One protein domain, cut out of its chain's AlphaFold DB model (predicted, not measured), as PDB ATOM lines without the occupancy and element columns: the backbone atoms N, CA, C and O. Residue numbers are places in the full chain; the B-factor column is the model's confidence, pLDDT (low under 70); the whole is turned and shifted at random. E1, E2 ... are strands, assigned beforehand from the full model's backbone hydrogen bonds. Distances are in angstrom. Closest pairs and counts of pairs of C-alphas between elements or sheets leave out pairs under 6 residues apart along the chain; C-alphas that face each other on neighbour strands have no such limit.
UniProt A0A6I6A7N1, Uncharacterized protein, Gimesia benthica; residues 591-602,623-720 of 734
ATOM      1  N   SER A 591     112.161 -84.568  21.974       95.56
ATOM      2  CA  SER A 591     112.373 -84.718  20.527       95.56
ATOM      3  C   SER A 591     113.062 -86.032  20.165       95.56
ATOM      4  O   SER A 591     113.991 -86.449  20.853       95.56
ATOM      5  N   ALA A 592     112.679 -86.631  19.038       96.19
ATOM      6  CA  ALA A 592     113.317 -87.830  18.497       96.19
ATOM      7  C   ALA A 592     113.275 -87.832  16.961       96.19
ATOM      8  O   ALA A 592     112.445 -87.174  16.340       96.19
ATOM      9  N   THR A 593     114.171 -88.580  16.319       96.75
ATOM     10  CA  THR A 593     114.082 -88.812  14.870       96.75
ATOM     11  C   THR A 593     112.952 -89.792  14.587       96.75
ATOM     12  O   THR A 593     112.006 -89.450  13.882       96.75
ATOM     13  N   ASP A 594     113.008 -90.964  15.212       96.75
ATOM     14  CA  ASP A 594     112.005 -92.016  15.075       96.75
ATOM     15  C   ASP A 594     111.339 -92.256  16.426       96.75
ATOM     16  O   ASP A 594     112.035 -92.376  17.437       96.75
ATOM     17  N   VAL A 595     110.014 -92.347  16.438       98.00
ATOM     18  CA  VAL A 595     109.238 -92.818  17.586       98.00
ATOM     19  C   VAL A 595     108.405 -94.005  17.135       98.00
ATOM     20  O   VAL A 595     107.619 -93.904  16.194       98.00
ATOM     21  N   GLU A 596     108.597 -95.138  17.790       96.62
ATOM     22  CA  GLU A 596     107.847 -96.363  17.547       96.62
ATOM     23  C   GLU A 596     107.004 -96.666  18.784       96.62
ATOM     24  O   GLU A 596     107.557 -96.878  19.862       96.62
ATOM     25  N   TYR A 597     105.684 -96.689  18.620       96.12
ATOM     26  CA  TYR A 597     104.740 -97.154  19.631       96.12
ATOM     27  C   TYR A 597     104.363 -98.593  19.313       96.12
ATOM     28  O   TYR A 597     104.007 -98.910  18.175       96.12
ATOM     29  N   ARG A 598     104.460 -99.458  20.315       93.19
ATOM     30  CA  ARG A 598     104.141-100.877  20.223       93.19
ATOM     31  C   ARG A 598     102.992-101.191  21.168       93.19
ATOM     32  O   ARG A 598     103.094-100.868  22.347       93.19
ATOM     33  N   TYR A 599     101.967-101.838  20.628       92.25
ATOM     34  CA  TYR A 599     100.729-102.196  21.312       92.25
ATOM     35  C   TYR A 599     100.674-103.719  21.457       92.25
ATOM     36  O   TYR A 599     100.475-104.429  20.465       92.25
ATOM     37  N   ASP A 600     100.932-104.220  22.666       89.81
ATOM     38  CA  ASP A 600     100.962-105.661  22.957       89.81
ATOM     39  C   ASP A 600      99.600-106.176  23.428       89.81
ATOM     40  O   ASP A 600      99.220-107.313  23.134       89.81
ATOM     41  N   SER A 601      98.872-105.348  24.176       88.00
ATOM     42  CA  SER A 601      97.503-105.585  24.617       88.00
ATOM     43  C   SER A 601      96.754-104.248  24.690       88.00
ATOM     44  O   SER A 601      97.272-103.227  24.253       88.00
ATOM     45  N   ALA A 602      95.524-104.251  25.215       86.69
ATOM     46  CA  ALA A 602      94.735-103.026  25.356       86.69
ATOM     47  C   ALA A 602      95.244-102.093  26.469       86.69
ATOM     48  O   ALA A 602      94.715-100.989  26.587       86.69
ATOM     49  N   GLU A 623      95.632 -96.791  30.296       78.69
ATOM     50  CA  GLU A 623      94.381 -96.460  29.624       78.69
ATOM     51  C   GLU A 623      94.500 -95.271  28.627       78.69
ATOM     52  O   GLU A 623      93.571 -95.069  27.835       78.69
ATOM     53  N   PRO A 624      95.588 -94.455  28.631       91.88
ATOM     54  CA  PRO A 624      96.117 -93.783  27.416       91.88
ATOM     55  C   PRO A 624      97.630 -93.386  27.387       91.88
ATOM     56  O   PRO A 624      98.290 -93.169  28.406       91.88
ATOM     57  N   VAL A 625      98.145 -93.116  26.174       94.75
ATOM     58  CA  VAL A 625      99.450 -92.467  25.914       94.75
ATOM     59  C   VAL A 625      99.262 -91.069  25.303       94.75
ATOM     60  O   VAL A 625      98.643 -90.901  24.247       94.75
ATOM     61  N   ALA A 626      99.854 -90.051  25.925       95.00
ATOM     62  CA  ALA A 626      99.880 -88.672  25.443       95.00
ATOM     63  C   ALA A 626     101.317 -88.246  25.116       95.00
ATOM     64  O   ALA A 626     102.158 -88.085  25.994       95.00
ATOM     65  N   SER A 627     101.616 -88.029  23.839       96.12
ATOM     66  CA  SER A 627     102.962 -87.700  23.386       96.12
ATOM     67  C   SER A 627     103.030 -86.358  22.676       96.12
ATOM     68  O   SER A 627     102.426 -86.134  21.634       96.12
ATOM     69  N   THR A 628     103.855 -85.458  23.187       95.75
ATOM     70  CA  THR A 628     104.181 -84.199  22.511       95.75
ATOM     71  C   THR A 628     105.607 -84.212  21.969       95.75
ATOM     72  O   THR A 628     106.204 -83.152  21.779       95.75
ATOM     73  N   ILE A 629     106.173 -85.401  21.720       96.69
ATOM     74  CA  ILE A 629     107.505 -85.543  21.129       96.69
ATOM     75  C   ILE A 629     107.506 -84.888  19.746       96.69
ATOM     76  O   ILE A 629     106.678 -85.192  18.889       96.69
ATOM     77  N   THR A 630     108.477 -84.014  19.495       96.31
ATOM     78  CA  THR A 630     108.733 -83.518  18.139       96.31
ATOM     79  C   THR A 630     109.476 -84.600  17.354       96.31
ATOM     80  O   THR A 630     110.679 -84.784  17.553       96.31
ATOM     81  N   ALA A 631     108.752 -85.337  16.503       96.75
ATOM     82  CA  ALA A 631     109.257 -86.505  15.777       96.75
ATOM     83  C   ALA A 631     109.423 -86.267  14.264       96.75
ATOM     84  O   ALA A 631     108.634 -85.559  13.631       96.75
ATOM     85  N   THR A 632     110.428 -86.903  13.650       96.88
ATOM     86  CA  THR A 632     110.518 -86.964  12.177       96.88
ATOM     87  C   THR A 632     109.606 -88.054  11.632       96.88
ATOM     88  O   THR A 632     108.787 -87.789  10.751       96.88
ATOM     89  N   ASN A 633     109.690 -89.249  12.212       96.88
ATOM     90  CA  ASN A 633     108.884 -90.406  11.856       96.88
ATOM     91  C   ASN A 633     108.149 -90.929  13.093       96.88
ATOM     92  O   ASN A 633     108.753 -91.090  14.153       96.88
ATOM     93  N   VAL A 634     106.863 -91.236  12.940       98.00
ATOM     94  CA  VAL A 634     106.069 -91.974  13.928       98.00
ATOM     95  C   VAL A 634     105.655 -93.302  13.310       98.00
ATOM     96  O   VAL A 634     105.183 -93.334  12.175       98.00
ATOM     97  N   THR A 635     105.834 -94.391  14.050       96.88
ATOM     98  CA  THR A 635     105.408 -95.737  13.659       96.88
ATOM     99  C   THR A 635     104.518 -96.327  14.745       96.88
ATOM    100  O   THR A 635     104.888 -96.303  15.914       96.88
ATOM    101  N   LEU A 636     103.358 -96.851  14.356       96.50
ATOM    102  CA  LEU A 636     102.403 -97.545  15.217       96.50
ATOM    103  C   LEU A 636     102.427 -99.032  14.858       96.50
ATOM    104  O   LEU A 636     102.161 -99.381  13.706       96.50
ATOM    105  N   ASN A 637     102.780 -99.880  15.819       93.69
ATOM    106  CA  ASN A 637     102.973-101.317  15.639       93.69
ATOM    107  C   ASN A 637     101.978-102.103  16.486       93.69
ATOM    108  O   ASN A 637     102.106-102.131  17.711       93.69
ATOM    109  N   TYR A 638     101.039-102.772  15.827       91.50
ATOM    110  CA  TYR A 638     100.042-103.622  16.468       91.50
ATOM    111  C   TYR A 638     100.479-105.093  16.408       91.50
ATOM    112  O   TYR A 638     100.974-105.578  15.384       91.50
ATOM    113  N   VAL A 639     100.380-105.785  17.546       85.00
ATOM    114  CA  VAL A 639     100.831-107.183  17.731       85.00
ATOM    115  C   VAL A 639      99.646-108.102  18.094       85.00
ATOM    116  O   VAL A 639      99.822-109.296  18.342       85.00
ATOM    117  N   GLY A 640      98.431-107.548  18.132       76.50
ATOM    118  CA  GLY A 640      97.217-108.172  18.648       76.50
ATOM    119  C   GLY A 640      96.443-109.062  17.667       76.50
ATOM    120  O   GLY A 640      96.947-109.540  16.650       76.50
ATOM    121  N   GLY A 641      95.196-109.348  18.054       84.94
ATOM    122  CA  GLY A 641      94.208-110.019  17.208       84.94
ATOM    123  C   GLY A 641      93.482-109.037  16.278       84.94
ATOM    124  O   GLY A 641      93.817-107.864  16.264       84.94
ATOM    125  N   ALA A 642      92.415-109.482  15.606       89.88
ATOM    126  CA  ALA A 642      91.570-108.592  14.798       89.88
ATOM    127  C   ALA A 642      91.071-107.361  15.593       89.88
ATOM    128  O   ALA A 642      90.349-107.508  16.588       89.88
ATOM    129  N   GLU A 643      91.396-106.160  15.120       91.44
ATOM    130  CA  GLU A 643      91.113-104.886  15.776       91.44
ATOM    131  C   GLU A 643      90.648-103.775  14.818       91.44
ATOM    132  O   GLU A 643      90.760-103.840  13.595       91.44
ATOM    133  N   THR A 644      90.045-102.726  15.384       93.94
ATOM    134  CA  THR A 644      89.687-101.512  14.640       93.94
ATOM    135  C   THR A 644      90.553-100.348  15.091       93.94
ATOM    136  O   THR A 644      90.408 -99.868  16.213       93.94
ATOM    137  N   ILE A 645      91.382 -99.842  14.180       94.88
ATOM    138  CA  ILE A 645      92.270 -98.697  14.387       94.88
ATOM    139  C   ILE A 645      91.618 -97.472  13.756       94.88
ATOM    140  O   ILE A 645      91.367 -97.435  12.554       94.88
ATOM    141  N   THR A 646      91.324 -96.446  14.545       95.12
ATOM    142  CA  THR A 646      90.671 -95.223  14.069       95.12
ATOM    143  C   THR A 646      91.578 -94.020  14.267       95.12
ATOM    144  O   THR A 646      91.908 -93.659  15.393       95.12
ATOM    145  N   VAL A 647      91.943 -93.371  13.161       94.75
ATOM    146  CA  VAL A 647      92.793 -92.175  13.138       94.75
ATOM    147  C   VAL A 647      91.915 -90.936  13.016       94.75
ATOM    148  O   VAL A 647      91.124 -90.803  12.076       94.75
ATOM    149  N   THR A 648      92.058 -90.026  13.974       92.25
ATOM    150  CA  THR A 648      91.270 -88.797  14.105       92.25
ATOM    151  C   THR A 648      92.164 -87.582  14.356       92.25
ATOM    152  O   THR A 648      93.319 -87.686  14.767       92.25
ATOM    153  N   SER A 649      91.618 -86.390  14.113       90.06
ATOM    154  CA  SER A 649      92.274 -85.135  14.486       90.06
ATOM    155  C   SER A 649      92.002 -84.817  15.956       90.06
ATOM    156  O   SER A 649      90.837 -84.765  16.346       90.06
ATOM    157  N   ALA A 650      93.043 -84.521  16.737       88.94
ATOM    158  CA  ALA A 650      92.909 -83.964  18.089       88.94
ATOM    159  C   ALA A 650      93.038 -82.424  18.122       88.94
ATOM    160  O   ALA A 650      92.990 -81.812  19.185       88.94
ATOM    161  N   GLY A 651      93.166 -81.773  16.957       81.25
ATOM    162  CA  GLY A 651      93.395 -80.326  16.855       81.25
ATOM    163  C   GLY A 651      94.857 -79.919  17.098       81.25
ATOM    164  O   GLY A 651      95.692 -80.747  17.429       81.25
ATOM    165  N   ALA A 652      95.197 -78.647  16.846       80.31
ATOM    166  CA  ALA A 652      96.505 -78.034  17.161       80.31
ATOM    167  C   ALA A 652      97.779 -78.814  16.736       80.31
ATOM    168  O   ALA A 652      98.805 -78.726  17.401       80.31
ATOM    169  N   GLY A 653      97.739 -79.554  15.621       87.31
ATOM    170  CA  GLY A 653      98.883 -80.357  15.164       87.31
ATOM    171  C   GLY A 653      99.045 -81.711  15.859       87.31
ATOM    172  O   GLY A 653     100.084 -82.340  15.691       87.31
ATOM    173  N   LEU A 654      98.031 -82.169  16.597       93.81
ATOM    174  CA  LEU A 654      97.978 -83.481  17.237       93.81
ATOM    175  C   LEU A 654      97.078 -84.444  16.449       93.81
ATOM    176  O   LEU A 654      95.954 -84.102  16.058       93.81
ATOM    177  N   THR A 655      97.562 -85.664  16.250       94.19
ATOM    178  CA  THR A 655      96.807 -86.791  15.694       94.19
ATOM    179  C   THR A 655      96.489 -87.772  16.817       94.19
ATOM    180  O   THR A 655      97.354 -88.081  17.631       94.19
ATOM    181  N   ASN A 656      95.245 -88.243  16.873       95.00
ATOM    182  CA  ASN A 656      94.789 -89.217  17.859       95.00
ATOM    183  C   ASN A 656      94.441 -90.537  17.176       95.00
ATOM    184  O   ASN A 656      93.722 -90.551  16.173       95.00
ATOM    185  N   VAL A 657      94.932 -91.635  17.739       95.25
ATOM    186  CA  VAL A 657      94.694 -92.989  17.253       95.25
ATOM    187  C   VAL A 657      94.084 -93.814  18.371       95.25
ATOM    188  O   VAL A 657      94.652 -93.931  19.453       95.25
ATOM    189  N   ILE A 658      92.906 -94.365  18.096       93.00
ATOM    190  CA  ILE A 658      92.157 -95.221  19.015       93.00
ATOM    191  C   ILE A 658      92.142 -96.623  18.422       93.00
ATOM    192  O   ILE A 658      91.732 -96.786  17.271       93.00
ATOM    193  N   SER A 659      92.550 -97.613  19.206       91.31
ATOM    194  CA  SER A 659      92.425 -99.028  18.867       91.31
ATOM    195  C   SER A 659      91.454 -99.729  19.825       91.31
ATOM    196  O   SER A 659      91.188 -99.256  20.928       91.31
ATOM    197  N   THR A 660      90.876-100.848  19.383       90.62
ATOM    198  CA  THR A 660      90.104-101.756  20.243       90.62
ATOM    199  C   THR A 660      90.970-102.726  21.047       90.62
ATOM    200  O   THR A 660      90.461-103.294  22.010       90.62
ATOM    201  N   LEU A 661      92.220-102.965  20.633       88.94
ATOM    202  CA  LEU A 661      93.164-103.887  21.282       88.94
ATOM    203  C   LEU A 661      94.505-103.241  21.653       88.94
ATOM    204  O   LEU A 661      95.346-103.943  22.194       88.94
ATOM    205  N   GLY A 662      94.686-101.948  21.394       87.75
ATOM    206  CA  GLY A 662      95.796-101.127  21.868       87.75
ATOM    207  C   GLY A 662      95.283 -99.857  22.544       87.75
ATOM    208  O   GLY A 662      94.137 -99.446  22.332       87.75
ATOM    209  N   GLU A 663      96.128 -99.217  23.341       88.56
ATOM    210  CA  GLU A 663      95.768 -98.016  24.091       88.56
ATOM    211  C   GLU A 663      95.513 -96.833  23.153       88.56
ATOM    212  O   GLU A 663      96.080 -96.701  22.059       88.56
ATOM    213  N   THR A 664      94.693 -95.890  23.618       92.62
ATOM    214  CA  THR A 664      94.527 -94.621  22.906       92.62
ATOM    215  C   THR A 664      95.839 -93.845  22.933       92.62
ATOM    216  O   THR A 664      96.379 -93.570  24.000       92.62
ATOM    217  N   THR A 665      96.335 -93.454  21.760       95.69
ATOM    218  CA  THR A 665      97.582 -92.694  21.625       95.69
ATOM    219  C   THR A 665      97.325 -91.382  20.900       95.69
ATOM    220  O   THR A 665      96.947 -91.361  19.729       95.69
ATOM    221  N   THR A 666      97.585 -90.267  21.580       96.44
ATOM    222  CA  THR A 666      97.625 -88.936  20.962       96.44
ATOM    223  C   THR A 666      99.072 -88.496  20.796       96.44
ATOM    224  O   THR A 666      99.829 -88.527  21.761       96.44
ATOM    225  N   PHE A 667      99.463 -88.068  19.594       96.94
ATOM    226  CA  PHE A 667     100.832 -87.634  19.308       96.94
ATOM    227  C   PHE A 667     100.914 -86.402  18.394       96.94
ATOM    228  O   PHE A 667     100.035 -86.157  17.564       96.94
ATOM    229  N   SER A 668     101.998 -85.629  18.516       95.94
ATOM    230  CA  SER A 668     102.346 -84.553  17.575       95.94
ATOM    231  C   SER A 668     102.555 -85.080  16.159       95.94
ATOM    232  O   SER A 668     103.249 -86.073  15.952       95.94
ATOM    233  N   ASN A 669     102.005 -84.379  15.165       92.50
ATOM    234  CA  ASN A 669     102.173 -84.723  13.757       92.50
ATOM    235  C   ASN A 669     103.667 -84.881  13.402       92.50
ATOM    236  O   ASN A 669     104.428 -83.924  13.587       92.50
ATOM    237  N   PRO A 670     104.098 -86.036  12.858       95.12
ATOM    238  CA  PRO A 670     105.464 -86.193  12.379       95.12
ATOM    239  C   PRO A 670     105.733 -85.267  11.193       95.12
ATOM    240  O   PRO A 670     104.816 -84.841  10.487       95.12
ATOM    241  N   THR A 671     107.009 -84.979  10.941       94.06
ATOM    242  CA  THR A 671     107.405 -84.116   9.815       94.06
ATOM    243  C   THR A 671     107.642 -84.876   8.509       94.06
ATOM    244  O   THR A 671     107.527 -84.269   7.445       94.06
ATOM    245  N   ALA A 672     107.931 -86.183   8.554       93.19
ATOM    246  CA  ALA A 672     108.243 -86.990   7.372       93.19
ATOM    247  C   ALA A 672     107.280 -88.163   7.141       93.19
ATOM    248  O   ALA A 672     106.751 -88.286   6.032       93.19
ATOM    249  N   SER A 673     107.008 -89.008   8.142       93.94
ATOM    250  CA  SER A 673     106.045 -90.112   7.983       93.94
ATOM    251  C   SER A 673     105.289 -90.482   9.256       93.94
ATOM    252  O   SER A 673     105.879 -90.539  10.331       93.94
ATOM    253  N   LEU A 674     104.012 -90.824   9.096       95.44
ATOM    254  CA  LEU A 674     103.218 -91.624  10.023       95.44
ATOM    255  C   LEU A 674     102.994 -92.998   9.386       95.44
ATOM    256  O   LEU A 674     102.316 -93.095   8.365       95.44
ATOM    257  N   THR A 675     103.550 -94.044   9.984       95.50
ATOM    258  CA  THR A 675     103.396 -95.428   9.532       95.50
ATOM    259  C   THR A 675     102.510 -96.197  10.503       95.50
ATOM    260  O   THR A 675     102.726 -96.138  11.707       95.50
ATOM    261  N   ILE A 676     101.535 -96.936   9.982       95.00
ATOM    262  CA  ILE A 676     100.655 -97.828  10.739       95.00
ATOM    263  C   ILE A 676     100.879 -99.240  10.216       95.00
ATOM    264  O   ILE A 676     100.621 -99.506   9.042       95.00
ATOM    265  N   ASN A 677     101.370-100.127  11.071       93.19
ATOM    266  CA  ASN A 677     101.557-101.538  10.768       93.19
ATOM    267  C   ASN A 677     100.510-102.331  11.549       93.19
ATOM    268  O   ASN A 677     100.582-102.374  12.777       93.19
ATOM    269  N   THR A 678      99.543-102.914  10.843       89.69
ATOM    270  CA  THR A 678      98.438-103.670  11.456       89.69
ATOM    271  C   THR A 678      98.908-105.023  11.988       89.69
ATOM    272  O   THR A 678      98.510-105.437  13.066       89.69
ATOM    273  N   GLU A 679      99.877-105.646  11.310       81.56
ATOM    274  CA  GLU A 679     100.424-106.939  11.713       81.56
ATOM    275  C   GLU A 679     101.952-106.885  11.858       81.56
ATOM    276  O   GLU A 679     102.705-106.952  10.879       81.56
ATOM    277  N   VAL A 680     102.450-106.803  13.097       79.56
ATOM    278  CA  VAL A 680     103.886-106.918  13.395       79.56
ATOM    279  C   VAL A 680     104.140-108.161  14.243       79.56
ATOM    280  O   VAL A 680     103.531-108.350  15.284       79.56
ATOM    281  N   GLY A 681     105.059-109.028  13.799       56.69
ATOM    282  CA  GLY A 681     105.699-110.063  14.625       56.69
ATOM    283  C   GLY A 681     104.797-110.894  15.553       56.69
ATOM    284  O   GLY A 681     105.089-110.962  16.741       56.69
ATOM    285  N   GLY A 682     103.771-111.572  15.026       59.34
ATOM    286  CA  GLY A 682     102.906-112.473  15.809       59.34
ATOM    287  C   GLY A 682     101.431-112.067  15.872       59.34
ATOM    288  O   GLY A 682     100.633-112.886  16.323       59.34
ATOM    289  N   GLY A 683     101.084-110.873  15.378       66.00
ATOM    290  CA  GLY A 683      99.694-110.449  15.181       66.00
ATOM    291  C   GLY A 683      98.928-111.342  14.198       66.00
ATOM    292  O   GLY A 683      99.529-111.987  13.331       66.00
ATOM    293  N   SER A 684      97.608-111.434  14.383       71.81
ATOM    294  CA  SER A 684      96.737-112.230  13.512       71.81
ATOM    295  C   SER A 684      95.290-111.744  13.515       71.81
ATOM    296  O   SER A 684      94.659-111.715  14.570       71.81
ATOM    297  N   GLY A 685      94.698-111.564  12.342       83.38
ATOM    298  CA  GLY A 685      93.258-111.365  12.193       83.38
ATOM    299  C   GLY A 685      92.939-110.158  11.327       83.38
ATOM    300  O   GLY A 685      93.744-109.257  11.211       83.38
ATOM    301  N   ALA A 686      91.748-110.160  10.731       89.88
ATOM    302  CA  ALA A 686      91.338-109.110   9.808       89.88
ATOM    303  C   ALA A 686      91.101-107.776  10.532       89.88
ATOM    304  O   ALA A 686      90.062-107.591  11.180       89.88
ATOM    305  N   ASP A 687      92.033-106.846  10.367       91.25
ATOM    306  CA  ASP A 687      91.990-105.520  10.964       91.25
ATOM    307  C   ASP A 687      91.214-104.525  10.104       91.25
ATOM    308  O   ASP A 687      91.048-104.661   8.888       91.25
ATOM    309  N   THR A 688      90.708-103.472  10.742       93.88
ATOM    310  CA  THR A 688      90.067-102.348  10.054       93.88
ATOM    311  C   THR A 688      90.718-101.031  10.447       93.88
ATOM    312  O   THR A 688      90.546-100.555  11.566       93.88
ATOM    313  N   VAL A 689      91.392-100.381   9.499       93.38
ATOM    314  CA  VAL A 689      91.994 -99.056   9.681       93.38
ATOM    315  C   VAL A 689      91.069 -97.984   9.109       93.38
ATOM    316  O   VAL A 689      90.920 -97.847   7.897       93.38
ATOM    317  N   ASN A 690      90.451 -97.188   9.975       93.12
ATOM    318  CA  ASN A 690      89.582 -96.074   9.615       93.12
ATOM    319  C   ASN A 690      90.337 -94.744   9.707       93.12
ATOM    320  O   ASN A 690      90.551 -94.209  10.795       93.12
ATOM    321  N   ILE A 691      90.674 -94.157   8.562       91.12
ATOM    322  CA  ILE A 691      91.276 -92.826   8.485       91.12
ATOM    323  C   ILE A 691      90.160 -91.778   8.383       91.12
ATOM    324  O   ILE A 691      89.589 -91.548   7.312       91.12
ATOM    325  N   GLN A 692      89.832 -91.152   9.515       89.25
ATOM    326  CA  GLN A 692      88.787 -90.125   9.614       89.25
ATOM    327  C   GLN A 692      89.363 -88.701   9.591       89.25
ATOM    328  O   GLN A 692      88.709 -87.774   9.119       89.25
ATOM    329  N   GLY A 693      90.601 -88.516  10.052       86.25
ATOM    330  CA  GLY A 693      91.318 -87.247   9.953       86.25
ATOM    331  C   GLY A 693      92.655 -87.268  10.687       86.25
ATOM    332  O   GLY A 693      92.918 -88.165  11.472       86.25
ATOM    333  N   VAL A 694      93.481 -86.254  10.444       88.44
ATOM    334  CA  VAL A 694      94.782 -86.038  11.102       88.44
ATOM    335  C   VAL A 694      94.840 -84.637  11.712       88.44
ATOM    336  O   VAL A 694      94.012 -83.769  11.396       88.44
ATOM    337  N   GLY A 695      95.795 -84.403  12.612       86.19
ATOM    338  CA  GLY A 695      96.021 -83.105  13.247       86.19
ATOM    339  C   GLY A 695      96.178 -81.969  12.235       86.19
ATOM    340  O   GLY A 695      96.718 -82.166  11.149       86.19
ATOM    341  N   GLY A 696      95.713 -80.763  12.567       84.62
ATOM    342  CA  GLY A 696      95.852 -79.602  11.676       84.62
ATOM    343  C   GLY A 696      97.310 -79.352  11.255       84.62
ATOM    344  O   GLY A 696      98.211 -79.440  12.082       84.62
ATOM    345  N   GLY A 697      97.549 -79.047   9.976       81.69
ATOM    346  CA  GLY A 697      98.903 -78.814   9.450       81.69
ATOM    347  C   GLY A 697      99.743 -80.079   9.225       81.69
ATOM    348  O   GLY A 697     100.959 -79.978   9.105       81.69
ATOM    349  N   PHE A 698      99.123 -81.263   9.181       85.94
ATOM    350  CA  PHE A 698      99.801 -82.521   8.859       85.94
ATOM    351  C   PHE A 698     100.398 -82.492   7.442       85.94
ATOM    352  O   PHE A 698      99.674 -82.289   6.469       85.94
ATOM    353  N   SER A 699     101.709 -82.714   7.329       84.88
ATOM    354  CA  SER A 699     102.443 -82.723   6.051       84.88
ATOM    355  C   SER A 699     103.282 -83.985   5.820       84.88
ATOM    356  O   SER A 699     103.992 -84.070   4.820       84.88
ATOM    357  N   ALA A 700     103.253 -84.938   6.753       88.69
ATOM    358  CA  ALA A 700     103.968 -86.202   6.636       88.69
ATOM    359  C   ALA A 700     103.283 -87.163   5.652       88.69
ATOM    360  O   ALA A 700     102.094 -87.059   5.365       88.69
ATOM    361  N   ASN A 701     104.028 -88.156   5.171       89.44
ATOM    362  CA  ASN A 701     103.445 -89.281   4.448       89.44
ATOM    363  C   ASN A 701     102.674 -90.180   5.421       89.44
ATOM    364  O   ASN A 701     103.248 -90.637   6.405       89.44
ATOM    365  N   LEU A 702     101.407 -90.474   5.130       90.06
ATOM    366  CA  LEU A 702     100.647 -91.504   5.838       90.06
ATOM    367  C   LEU A 702     100.810 -92.840   5.109       90.06
ATOM    368  O   LEU A 702     100.436 -92.957   3.944       90.06
ATOM    369  N   ILE A 703     101.363 -93.832   5.796       91.12
ATOM    370  CA  ILE A 703     101.642 -95.164   5.265       91.12
ATOM    371  C   ILE A 703     100.874 -96.173   6.115       91.12
ATOM    372  O   ILE A 703     101.018 -96.185   7.333       91.12
ATOM    373  N   VAL A 704     100.071 -97.024   5.479       91.38
ATOM    374  CA  VAL A 704      99.381 -98.134   6.149       91.38
ATOM    375  C   VAL A 704      99.878 -99.431   5.528       91.38
ATOM    376  O   VAL A 704      99.616 -99.697   4.354       91.38
ATOM    377  N   ASN A 705     100.616-100.214   6.306       90.94
ATOM    378  CA  ASN A 705     101.065-101.547   5.934       90.94
ATOM    379  C   ASN A 705     100.051-102.548   6.485       90.94
ATOM    380  O   ASN A 705     100.203-103.048   7.596       90.94
ATOM    381  N   ALA A 706      98.996-102.753   5.701       86.56
ATOM    382  CA  ALA A 706      97.901-103.652   6.020       86.56
ATOM    383  C   ALA A 706      98.239-105.105   5.634       86.56
ATOM    384  O   ALA A 706      98.860-105.345   4.588       86.56
ATOM    385  N   GLY A 707      97.805-106.056   6.458       84.19
ATOM    386  CA  GLY A 707      97.771-107.484   6.181       84.19
ATOM    387  C   GLY A 707      96.881-107.825   4.983       84.19
ATOM    388  O   GLY A 707      96.196-106.984   4.396       84.19
ATOM    389  N   THR A 708      96.918-109.085   4.542       84.06
ATOM    390  CA  THR A 708      96.228-109.492   3.300       84.06
ATOM    391  C   THR A 708      94.705-109.557   3.408       84.06
ATOM    392  O   THR A 708      94.024-109.561   2.380       84.06
ATOM    393  N   ASP A 709      94.184-109.650   4.624       86.88
ATOM    394  CA  ASP A 709      92.770-109.742   4.984       86.88
ATOM    395  C   ASP A 709      92.242-108.486   5.692       86.88
ATOM    396  O   ASP A 709      91.070-108.447   6.073       86.88
ATOM    397  N   ASP A 710      93.062-107.440   5.762       90.44
ATOM    398  CA  ASP A 710      92.736-106.172   6.404       90.44
ATOM    399  C   ASP A 710      91.999-105.209   5.470       90.44
ATOM    400  O   ASP A 710      92.167-105.203   4.243       90.44
ATOM    401  N   ALA A 711      91.207-104.322   6.068       90.06
ATOM    402  CA  ALA A 711      90.497-103.255   5.381       90.06
ATOM    403  C   ALA A 711      91.041-101.880   5.780       90.06
ATOM    404  O   ALA A 711      91.159-101.556   6.960       90.06
ATOM    405  N   VAL A 712      91.292-101.018   4.791       90.00
ATOM    406  CA  VAL A 712      91.653 -99.610   5.018       90.00
ATOM    407  C   VAL A 712      90.564 -98.717   4.436       90.00
ATOM    408  O   VAL A 712      90.352 -98.677   3.223       90.00
ATOM    409  N   ASN A 713      89.883 -97.981   5.308       88.75
ATOM    410  CA  ASN A 713      88.771 -97.108   4.967       88.75
ATOM    411  C   ASN A 713      89.177 -95.639   5.102       88.75
ATOM    412  O   ASN A 713      89.692 -95.214   6.135       88.75
ATOM    413  N   PHE A 714      88.849 -94.835   4.092       83.25
ATOM    414  CA  PHE A 714      89.019 -93.383   4.123       83.25
ATOM    415  C   PHE A 714      87.646 -92.710   4.125       83.25
ATOM    416  O   PHE A 714      86.840 -92.945   3.223       83.25
ATOM    417  N   GLN A 715      87.357 -91.854   5.111       73.50
ATOM    418  CA  GLN A 715      86.135 -91.047   5.060       73.50
ATOM    419  C   GLN A 715      86.294 -89.859   4.102       73.50
ATOM    420  O   GLN A 715      87.274 -89.118   4.136       73.50
ATOM    421  N   THR A 716      85.266 -89.625   3.283       53.72
ATOM    422  CA  THR A 716      85.204 -88.583   2.241       53.72
ATOM    423  C   THR A 716      85.183 -87.139   2.766       53.72
ATOM    424  O   THR A 716      85.199 -86.207   1.965       53.72
ATOM    425  N   ALA A 717      85.171 -86.936   4.089       46.59
ATOM    426  CA  ALA A 717      85.151 -85.627   4.747       46.59
ATOM    427  C   ALA A 717      86.462 -85.264   5.478       46.59
ATOM    428  O   ALA A 717      86.502 -84.243   6.163       46.59
ATOM    429  N   ALA A 718      87.533 -86.057   5.347       50.03
ATOM    430  CA  ALA A 718      88.828 -85.741   5.947       50.03
ATOM    431  C   ALA A 718      89.461 -84.513   5.257       50.03
ATOM    432  O   ALA A 718      90.130 -84.628   4.234       50.03
ATOM    433  N   THR A 719      89.252 -83.310   5.797       48.94
ATOM    434  CA  THR A 719      89.693 -82.041   5.181       48.94
ATOM    435  C   THR A 719      91.205 -81.789   5.232       48.94
ATOM    436  O   THR A 719      91.659 -80.808   4.650       48.94
ATOM    437  N   ASN A 720      91.984 -82.645   5.907       53.50
ATOM    438  CA  ASN A 720      93.405 -82.411   6.217       53.50
ATOM    439  C   ASN A 720      94.366 -83.479   5.655       53.50
ATOM    440  O   ASN A 720      95.525 -83.513   6.053       53.50
TER     441      ASN A 720
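What this domain is: This is residues 591 to 602 and 623 to 720 of the 734 residues of an uncharacterized protein of Gimesia benthica (UniProt A0A6I6A7N1). The chain is wound in stacked turns, like a flattened solenoid, and its two long sides form a sandwich: the sheet E2, E6, E5, E4, E8, E10 face to face with the sheet E1, E3, E7, E9, their strands nearly aligned. Along most of its length the chain passes back and forth between these sheets, while E4, E5 and E6 fold back on each other within the larger one. The printed part has 110 residues, no named helix and ten named strands, E1 to E10 along the chain; the class is all strand. The larger sheet is mixed and the smaller all parallel. The whole is compact and rounded, with a radius of gyration of the C-alphas of 12.8 A and spans of 33 by 31 by 24 A.

Where its parts are: Begin with the larger sheet, at E4, residues 644 to 651: find C-alpha 644 at (89.687, -101.512, 14.640), from which the strand runs 21.6 A. Beside it in the sheet come E5, residues 654 to 658, E6, 664 to 668, and E2, 624 to 627; on its other side come E8, 688 to 691, and E10, 711 to 714, which ends at C-alpha 714 (89.019, -93.383, 4.123). In the second sheet, E1, residues 591 to 599, starts at C-alpha 591 (112.373, -84.718, 20.527) and is 21.0 A long. Next come E3, residues 630 to 638, 22.0 A long, E7, 673 to 677, and E9, 701 to 705.

How they stand to each other: In the larger sheet, look first at the meander E4 E5 E6, each strand the antiparallel neighbour of the one before. E4 and E5 form a hairpin, with N 648 and O 656 2.8 A apart; E5 and E6 form another, with N 657 and O 665 2.8 A apart. E2 is an edge strand, parallel to E6, with N 625 and O 664 2.8 A apart. E8 is parallel to E4, with N 690 and O 645 2.7 A apart, and to the edge strand E10, with N 689 and O 711 2.8 A apart. The sheet is twisted. In the second sheet, E1 bends by 76 degrees at residue 594 and E3 by 70 degrees at residue 633; N 597 and O 635 are 2.8 A apart. E7 is the parallel neighbour of E3, with N 675 and O 634 2.8 A apart, and of the edge strand E9, with N 674 and O 701 2.8 A apart. The parts of the two sheets that face each other are 10.7 A centre to centre, and the strands of the one stand at 11 degrees to those of the other.

The domain as a whole: The two C-alphas farthest apart, those of Ser 591 and Asp 709, are 35.4 A apart. Residues 603 to 622 are not printed; look across this cut and find C-alphas 602 and 623 7.8 A apart. Of the links that are printed whole, E7 to E8 and E8 to E9 are short and the others tight. Confidence is under 70 at residues 681 to 683 and 716 to 720; the mean pLDDT of the printed part is 88.1.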